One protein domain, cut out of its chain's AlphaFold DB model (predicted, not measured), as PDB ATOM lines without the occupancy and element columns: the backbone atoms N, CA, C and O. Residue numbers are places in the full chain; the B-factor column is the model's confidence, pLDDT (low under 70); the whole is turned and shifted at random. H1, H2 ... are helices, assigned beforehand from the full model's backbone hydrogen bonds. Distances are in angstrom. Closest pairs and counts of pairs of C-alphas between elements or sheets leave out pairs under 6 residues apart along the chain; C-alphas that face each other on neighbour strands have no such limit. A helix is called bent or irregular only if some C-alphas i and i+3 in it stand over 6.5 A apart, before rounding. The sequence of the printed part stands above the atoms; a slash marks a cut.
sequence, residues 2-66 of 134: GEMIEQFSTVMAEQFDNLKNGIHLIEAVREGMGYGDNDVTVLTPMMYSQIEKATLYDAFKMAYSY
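Overview. This is residues 2 to 66 of the 134 residues of an uncharacterized protein of Streptococcus anginosus subsp. whileyi CCUG 39159 (UniProt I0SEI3). Two longer helices pack on each other, H4 running back along H1 at a steep tilt, and from the last residues of H1 the chain loops through two short helices, H2 and H3, before it returns to H4. H3 lies at the end of H1, crosswise to it, and H2 touches no helix. The printed part has 65 residues with four named helices, H1, H2, H3 and H4 in chain order, and no named strand; the class is all helix. It is compact, with a radius of gyration of the C-alphas of 11.6 A, and spans 32 by 26 by 16 A.

Along the chain. H1, residues 2 to 19, begins at C-alpha 2 at (145.857, 165.734, 192.062) and is 26.2 A long from first to last C-alpha. H2, residues 27 to 32, measures 8.3 A. H3, residues 39 to 46, measures 10.9 A; it is neither bent nor irregular, but only just: C-alphas 42 and 45 are 6.5 A apart. H4, residues 53 to 65, measures 18.1 A and ends at C-alpha 65 at (152.820, 164.733, 188.205).

Arrangement. H1 and H4 touch, opposite ways at a steep tilt of 42 degrees; their closest C-alphas, of Ala 13 and Tyr 57, are 4.9 A apart. H1 only just touches H3, with residue 19 alone and 3 pairs of C-alphas within 8 A; the closest, of Leu 19 and Val 40, are 6.0 A apart, and the lines are about perpendicular at 88 degrees. H2 and H3 are close but not clearly touching, with the C-alphas of Arg 30 and Asp 39 closest at 6.9 A. H2 is apart from H4, and only just from H1, at 8.3 A. In H1, H2 and H4 every O i to N i+4 pair is within hydrogen-bond range; in H3, 2 of 4 are.

Size, cuts and confidence. The C-alphas farthest apart, of Gly 2 and Thr 41, are 32.6 A apart. The printed part has no cut, and the three links are short. Mean pLDDT of the printed part is 94.0; residues 2 to 3 are under 70.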
ATOM      1  N   GLY A   2     145.792 167.210 192.038       63.19
ATOM      2  CA  GLY A   2     145.857 165.734 192.062       63.19
ATOM      3  C   GLY A   2     144.685 165.012 191.380       63.19
ATOM      4  O   GLY A   2     144.918 164.165 190.531       63.19
ATOM      5  N   GLU A   3     143.436 165.401 191.652       63.34
ATOM      6  CA  GLU A   3     142.260 164.761 191.026       63.34
ATOM      7  C   GLU A   3     142.211 164.921 189.496       63.34
ATOM      8  O   GLU A   3     141.790 164.004 188.796       63.34
ATOM      9  N   MET A   4     142.703 166.044 188.956       85.56
ATOM     10  CA  MET A   4     142.777 166.230 187.503       85.56
ATOM     11  C   MET A   4     143.859 165.352 186.866       85.56
ATOM     12  O   MET A   4     143.658 164.867 185.759       85.56
ATOM     13  N   ILE A   5     144.978 165.098 187.557       91.50
ATOM     14  CA  ILE A   5     146.028 164.188 187.069       91.50
ATOM     15  C   ILE A   5     145.461 162.779 186.893       91.50
ATOM     16  O   ILE A   5     145.681 162.164 185.853       91.50
ATOM     17  N   GLU A   6     144.702 162.286 187.871       93.88
ATOM     18  CA  GLU A   6     144.093 160.952 187.808       93.88
ATOM     19  C   GLU A   6     143.125 160.829 186.624       93.88
ATOM     20  O   GLU A   6     143.189 159.869 185.849       93.88
ATOM     21  N   GLN A   7     142.266 161.835 186.444       93.44
ATOM     22  CA  GLN A   7     141.306 161.886 185.344       93.44
ATOM     23  C   GLN A   7     142.009 161.940 183.983       93.44
ATOM     24  O   GLN A   7     141.718 161.117 183.116       93.44
ATOM     25  N   PHE A   8     142.974 162.849 183.799       93.12
ATOM     26  CA  PHE A   8     143.705 162.966 182.534       93.12
ATOM     27  C   PHE A   8     144.517 161.711 182.216       93.12
ATOM     28  O   PHE A   8     144.505 161.261 181.075       93.12
ATOM     29  N   SER A   9     145.163 161.105 183.213       97.19
ATOM     30  CA  SER A   9     145.927 159.863 183.018       97.19
ATOM     31  C   SER A   9     145.022 158.709 182.602       97.19
ATOM     32  O   SER A   9     145.381 157.937 181.718       97.19
ATOM     33  N   THR A  10     143.824 158.621 183.189       96.94
ATOM     34  CA  THR A  10     142.821 157.611 182.819       96.94
ATOM     35  C   THR A  10     142.367 157.789 181.375       96.94
ATOM     36  O   THR A  10     142.382 156.826 180.608       96.94
ATOM     37  N   VAL A  11     142.013 159.022 180.989       95.88
ATOM     38  CA  VAL A  11     141.602 159.345 179.616       95.88
ATOM     39  C   VAL A  11     142.724 158.999 178.642       95.88
ATOM     40  O   VAL A  11     142.496 158.252 177.700       95.88
ATOM     41  N   MET A  12     143.945 159.468 178.884       96.75
ATOM     42  CA  MET A  12     145.071 159.262 177.968       96.75
ATOM     43  C   MET A  12     145.462 157.791 177.836       96.75
ATOM     44  O   MET A  12     145.698 157.324 176.724       96.75
ATOM     45  N   ALA A  13     145.453 157.033 178.936       97.88
ATOM     46  CA  ALA A  13     145.680 155.593 178.888       97.88
ATOM     47  C   ALA A  13     144.630 154.878 178.032       97.88
ATOM     48  O   ALA A  13     144.974 153.996 177.255       97.88
ATOM     49  N   GLU A  14     143.360 155.269 178.143       97.62
ATOM     50  CA  GLU A  14     142.290 154.722 177.309       97.62
ATOM     51  C   GLU A  14     142.433 155.097 175.837       97.62
ATOM     52  O   GLU A  14     142.304 154.236 174.975       97.62
ATOM     53  N   GLN A  15     142.743 156.361 175.546       96.62
ATOM     54  CA  GLN A  15     142.936 156.825 174.176       96.62
ATOM     55  C   GLN A  15     144.087 156.084 173.483       96.62
ATOM     56  O   GLN A  15     143.930 155.623 172.357       96.62
ATOM     57  N   PHE A  16     145.216 155.891 174.169       96.62
ATOM     58  CA  PHE A  16     146.344 155.141 173.615       96.62
ATOM     59  C   PHE A  16     146.070 153.636 173.534       96.62
ATOM     60  O   PHE A  16     146.489 152.991 172.579       96.62
ATOM     61  N   ASP A  17     145.340 153.049 174.483       96.81
ATOM     62  CA  ASP A  17     144.932 151.644 174.382       96.81
ATOM     63  C   ASP A  17     144.012 151.405 173.168       96.81
ATOM     64  O   ASP A  17     144.172 150.423 172.444       96.81
ATOM     65  N   ASN A  18     143.125 152.359 172.874       96.00
ATOM     66  CA  ASN A  18     142.225 152.334 171.722       96.00
ATOM     67  C   ASN A  18     142.955 152.439 170.366       96.00
ATOM     68  O   ASN A  18     142.523 151.797 169.405       96.00
ATOM     69  N   LEU A  19     144.087 153.156 170.287       95.69
ATOM     70  CA  LEU A  19     144.909 153.245 169.065       95.69
ATOM     71  C   LEU A  19     145.348 151.868 168.543       95.69
ATOM     72  O   LEU A  19     145.457 151.666 167.331       95.69
ATOM     73  N   LYS A  20     145.546 150.890 169.438       93.12
ATOM     74  CA  LYS A  20     145.896 149.504 169.069       93.12
ATOM     75  C   LYS A  20     144.822 148.829 168.220       93.12
ATOM     76  O   LYS A  20     145.129 147.947 167.426       93.12
ATOM     77  N   ASN A  21     143.574 149.260 168.384       93.50
ATOM     78  CA  ASN A  21     142.420 148.779 167.632       93.50
ATOM     79  C   ASN A  21     142.104 149.675 166.420       93.50
ATOM     80  O   ASN A  21     141.043 149.533 165.817       93.50
ATOM     81  N   GLY A  22     142.995 150.611 166.071       94.69
ATOM     82  CA  GLY A  22     142.808 151.545 164.959       94.69
ATOM     83  C   GLY A  22     141.783 152.647 165.234       94.69
ATOM     84  O   GLY A  22     141.260 153.240 164.295       94.69
ATOM     85  N   ILE A  23     141.464 152.905 166.503       96.88
ATOM     86  CA  ILE A  23     140.512 153.944 166.900       96.88
ATOM     87  C   ILE A  23     141.281 155.250 167.112       96.88
ATOM     88  O   ILE A  23     142.217 155.282 167.905       96.88
ATOM     89  N   HIS A  24     140.864 156.314 166.425       97.56
ATOM     90  CA  HIS A  24     141.447 157.651 166.555       97.56
ATOM     91  C   HIS A  24     141.338 158.205 167.981       97.56
ATOM     92  O   HIS A  24     140.371 157.935 168.701       97.56
ATOM     93  N   LEU A  25     142.307 159.041 168.351       96.94
ATOM     94  CA  LEU A  25     142.240 159.858 169.558       96.94
ATOM     95  C   LEU A  25     141.009 160.775 169.494       96.94
ATOM     96  O   LEU A  25     140.651 161.281 168.426       96.94
ATOM     97  N   ILE A  26     140.392 161.059 170.644       95.62
ATOM     98  CA  ILE A  26     139.361 162.099 170.722       95.62
ATOM     99  C   ILE A  26     139.904 163.437 170.211       95.62
ATOM    100  O   ILE A  26     141.063 163.785 170.445       95.62
ATOM    101  N   GLU A  27     139.031 164.205 169.564       94.44
ATOM    102  CA  GLU A  27     139.359 165.444 168.849       94.44
ATOM    103  C   GLU A  27     140.254 166.389 169.660       94.44
ATOM    104  O   GLU A  27     141.333 166.747 169.201       94.44
ATOM    105  N   ALA A  28     139.888 166.681 170.910       91.75
ATOM    106  CA  ALA A  28     140.656 167.584 171.766       91.75
ATOM    107  C   ALA A  28     142.108 167.120 172.018       91.75
ATOM    108  O   ALA A  28     143.019 167.945 172.091       91.75
ATOM    109  N   VAL A  29     142.339 165.810 172.156       93.31
ATOM    110  CA  VAL A  29     143.690 165.251 172.346       93.31
ATOM    111  C   VAL A  29     144.442 165.260 171.021       93.31
ATOM    112  O   VAL A  29     145.595 165.684 170.966       93.31
ATOM    113  N   ARG A  30     143.768 164.837 169.951       94.62
ATOM    114  CA  ARG A  30     144.314 164.749 168.596       94.62
ATOM    115  C   ARG A  30     144.820 166.102 168.100       94.62
ATOM    116  O   ARG A  30     145.985 166.222 167.726       94.62
ATOM    117  N   GLU A  31     143.988 167.135 168.208       93.50
ATOM    118  CA  GLU A  31     144.346 168.513 167.862       93.50
ATOM    119  C   GLU A  31     145.464 169.051 168.762       93.50
ATOM    120  O   GLU A  31     146.418 169.667 168.285       93.50
ATOM    121  N   GLY A  32     145.397 168.773 170.067       92.12
ATOM    122  CA  GLY A  32     146.421 169.193 171.021       92.12
ATOM    123  C   GLY A  32     147.813 168.635 170.702       92.12
ATOM    124  O   GLY A  32     148.816 169.341 170.852       92.12
ATOM    125  N   MET A  33     147.864 167.392 170.217       94.69
ATOM    126  CA  MET A  33     149.074 166.706 169.753       94.69
ATOM    127  C   MET A  33     149.484 167.087 168.321       94.69
ATOM    128  O   MET A  33     150.524 166.633 167.848       94.69
ATOM    129  N   GLY A  34     148.714 167.932 167.633       95.12
ATOM    130  CA  GLY A  34     149.029 168.411 166.287       95.12
ATOM    131  C   GLY A  34     148.672 167.438 165.164       95.12
ATOM    132  O   GLY A  34     149.217 167.557 164.064       95.12
ATOM    133  N   TYR A  35     147.771 166.492 165.426       94.69
ATOM    134  CA  TYR A  35     147.320 165.507 164.451       94.69
ATOM    135  C   TYR A  35     145.999 165.895 163.786       94.69
ATOM    136  O   TYR A  35     145.112 166.475 164.410       94.69
ATOM    137  N   GLY A  36     145.878 165.532 162.507       90.38
ATOM    138  CA  GLY A  36     144.594 165.420 161.818       90.38
ATOM    139  C   GLY A  36     144.113 163.973 161.891       90.38
ATOM    140  O   GLY A  36     144.219 163.332 162.931       90.38
ATOM    141  N   ASP A  37     143.679 163.410 160.769       89.56
ATOM    142  CA  ASP A  37     143.261 161.999 160.687       89.56
ATOM    143  C   ASP A  37     144.436 161.002 160.563       89.56
ATOM    144  O   ASP A  37     144.242 159.839 160.217       89.56
ATOM    145  N   ASN A  38     145.675 161.443 160.811       92.69
ATOM    146  CA  ASN A  38     146.892 160.637 160.668       92.69
ATOM    147  C   ASN A  38     147.474 160.120 161.998       92.69
ATOM    148  O   ASN A  38     148.457 159.379 161.970       92.69
ATOM    149  N   ASP A  39     146.887 160.465 163.144       95.06
ATOM    150  CA  ASP A  39     147.316 160.023 164.483       95.06
ATOM    151  C   ASP A  39     147.487 158.501 164.580       95.06
ATOM    152  O   ASP A  39     148.537 158.039 165.014       95.06
ATOM    153  N   VAL A  40     146.520 157.709 164.105       95.31
ATOM    154  CA  VAL A  40     146.615 156.235 164.120       95.31
ATOM    155  C   VAL A  40     147.809 155.750 163.297       95.31
ATOM    156  O   VAL A  40     148.593 154.919 163.752       95.31
ATOM    157  N   THR A  41     147.989 156.287 162.089       93.81
ATOM    158  CA  THR A  41     149.076 155.856 161.195       93.81
ATOM    159  C   THR A  41     150.463 156.224 161.714       93.81
ATOM    160  O   THR A  41     151.421 155.513 161.426       93.81
ATOM    161  N   VAL A  42     150.571 157.310 162.482       93.88
ATOM    162  CA  VAL A  42     151.844 157.807 163.011       93.88
ATOM    163  C   VAL A  42     152.167 157.192 164.373       93.88
ATOM    164  O   VAL A  42     153.297 156.765 164.601       93.88
ATOM    165  N   LEU A  43     151.193 157.128 165.284       94.94
ATOM    166  CA  LEU A  43     151.422 156.727 166.673       94.94
ATOM    167  C   LEU A  43     151.419 155.211 166.864       94.94
ATOM    168  O   LEU A  43     152.238 154.705 167.625       94.94
ATOM    169  N   THR A  44     150.544 154.466 166.182       93.69
ATOM    170  CA  THR A  44     150.434 153.012 166.392       93.69
ATOM    171  C   THR A  44     151.750 152.265 166.124       93.69
ATOM    172  O   THR A  44     152.114 151.435 166.959       93.69
ATOM    173  N   PRO A  45     152.529 152.558 165.058       93.50
ATOM    174  CA  PRO A  45     153.838 151.930 164.845       93.50
ATOM    175  C   PRO A  45     154.872 152.234 165.939       93.50
ATOM    176  O   PRO A  45     155.796 151.452 166.143       93.50
ATOM    177  N   MET A  46     154.716 153.360 166.640       94.12
ATOM    178  CA  MET A  46     155.600 153.790 167.728       94.12
ATOM    179  C   MET A  46     155.247 153.150 169.073       94.12
ATOM    180  O   MET A  46     156.043 153.195 170.013       94.12
ATOM    181  N   MET A  47     154.056 152.564 169.198       94.75
ATOM    182  CA  MET A  47     153.624 151.927 170.432       94.75
ATOM    183  C   MET A  47     154.257 150.548 170.605       94.75
ATOM    184  O   MET A  47     154.292 149.726 169.689       94.75
ATOM    185  N   TYR A  48     154.668 150.240 171.836       95.25
ATOM    186  CA  TYR A  48     154.994 148.865 172.198       95.25
ATOM    187  C   TYR A  48     153.722 148.008 172.141       95.25
ATOM    188  O   TYR A  48     152.774 148.236 172.891       95.25
ATOM    189  N   SER A  49     153.700 147.016 171.251       90.19
ATOM    190  CA  SER A  49     152.494 146.248 170.906       90.19
ATOM    191  C   SER A  49     151.849 145.509 172.083       90.19
ATOM    192  O   SER A  49     150.643 145.279 172.071       90.19
ATOM    193  N   GLN A  50     152.628 145.172 173.114       94.62
ATOM    194  CA  GLN A  50     152.158 144.465 174.310       94.62
ATOM    195  C   GLN A  50     151.996 145.380 175.532       94.62
ATOM    196  O   GLN A  50     151.843 144.883 176.643       94.62
ATOM    197  N   ILE A  51     152.066 146.709 175.371       96.62
ATOM    198  CA  ILE A  51     151.899 147.629 176.503       96.62
ATOM    199  C   ILE A  51     150.514 147.445 177.131       96.62
ATOM    200  O   ILE A  51     149.524 147.353 176.414       96.62
ATOM    201  N   GLU A  52     150.397 147.412 178.453       97.44
ATOM    202  CA  GLU A  52     149.095 147.286 179.119       97.44
ATOM    203  C   GLU A  52     148.492 148.665 179.429       97.44
ATOM    204  O   GLU A  52     149.219 149.627 179.693       97.44
ATOM    205  N   LYS A  53     147.152 148.776 179.458       97.62
ATOM    206  CA  LYS A  53     146.459 150.029 179.827       97.62
ATOM    207  C   LYS A  53     146.873 150.526 181.217       97.62
ATOM    208  O   LYS A  53     147.042 151.728 181.405       97.62
ATOM    209  N   ALA A  54     147.079 149.619 182.176       97.81
ATOM    210  CA  ALA A  54     147.564 149.968 183.512       97.81
ATOM    211  C   ALA A  54     148.966 150.605 183.465       97.81
ATOM    212  O   ALA A  54     149.186 151.644 184.082       97.81
ATOM    213  N   THR A  55     149.879 150.055 182.658       98.19
ATOM    214  CA  THR A  55     151.218 150.630 182.462       98.19
ATOM    215  C   THR A  55     151.160 152.008 181.806       98.19
ATOM    216  O   THR A  55     151.886 152.909 182.222       98.19
ATOM    217  N   LEU A  56     150.282 152.202 180.813       98.00
ATOM    218  CA  LEU A  56     150.047 153.520 180.212       98.00
ATOM    219  C   LEU A  56     149.551 154.524 181.258       98.00
ATOM    220  O   LEU A  56     150.068 155.635 181.334       98.00
ATOM    221  N   TYR A  57     148.580 154.131 182.084       98.31
ATOM    222  CA  TYR A  57     148.042 154.979 183.145       98.31
ATOM    223  C   TYR A  57     149.124 155.407 184.141       98.31
ATOM    224  O   TYR A  57     149.257 156.603 184.400       98.31
ATOM    225  N   ASP A  58     149.937 154.473 184.642       98.19
ATOM    226  CA  ASP A  58     151.012 154.795 185.587       98.19
ATOM    227  C   ASP A  58     152.067 155.714 184.953       98.19
ATOM    228  O   ASP A  58     152.528 156.670 185.583       98.19
ATOM    229  N   ALA A  59     152.402 155.484 183.679       98.00
ATOM    230  CA  ALA A  59     153.322 156.336 182.933       98.00
ATOM    231  C   ALA A  59     152.778 157.767 182.767       98.00
ATOM    232  O   ALA A  59     153.485 158.729 183.076       98.00
ATOM    233  N   PHE A  60     151.516 157.929 182.346       97.56
ATOM    234  CA  PHE A  60     150.887 159.249 182.214       97.56
ATOM    235  C   PHE A  60     150.739 159.954 183.559       97.56
ATOM    236  O   PHE A  60     151.026 161.147 183.663       97.56
ATOM    237  N   LYS A  61     150.377 159.218 184.611       97.38
ATOM    238  CA  LYS A  61     150.283 159.752 185.969       97.38
ATOM    239  C   LYS A  61     151.613 160.318 186.435       97.38
ATOM    240  O   LYS A  61     151.655 161.430 186.964       97.38
ATOM    241  N   MET A  62     152.700 159.587 186.205       96.50
ATOM    242  CA  MET A  62     154.048 160.056 186.519       96.50
ATOM    243  C   MET A  62     154.445 161.270 185.677       96.50
ATOM    244  O   MET A  62     154.955 162.243 186.233       96.50
ATOM    245  N   ALA A  63     154.164 161.252 184.372       95.19
ATOM    246  CA  ALA A  63     154.457 162.367 183.477       95.19
ATOM    247  C   ALA A  63     153.715 163.652 183.890       95.19
ATOM    248  O   ALA A  63     154.333 164.705 184.022       95.19
ATOM    249  N   TYR A  64     152.413 163.570 184.171       93.94
ATOM    250  CA  TYR A  64     151.596 164.723 184.570       93.94
ATOM    251  C   TYR A  64     151.844 165.199 186.000       93.94
ATOM    252  O   TYR A  64     151.563 166.354 186.320       93.94
ATOM    253  N   SER A  65     152.398 164.343 186.857       94.06
ATOM    254  CA  SER A  65     152.820 164.733 188.205       94.06
ATOM    255  C   SER A  65     154.183 165.432 188.225       94.06
ATOM    256  O   SER A  65     154.562 165.996 189.255       94.06
ATOM    257  N   TYR A  66     154.950 165.392 187.129       93.12
ATOM    258  CA  TYR A  66     156.279 165.989 187.085       93.12
ATOM    259  C   TYR A  66     156.215 167.516 186.976       93.12
ATOM    260  O   TYR A  66     155.891 168.087 185.938       93.12
TER     261      TYR A  66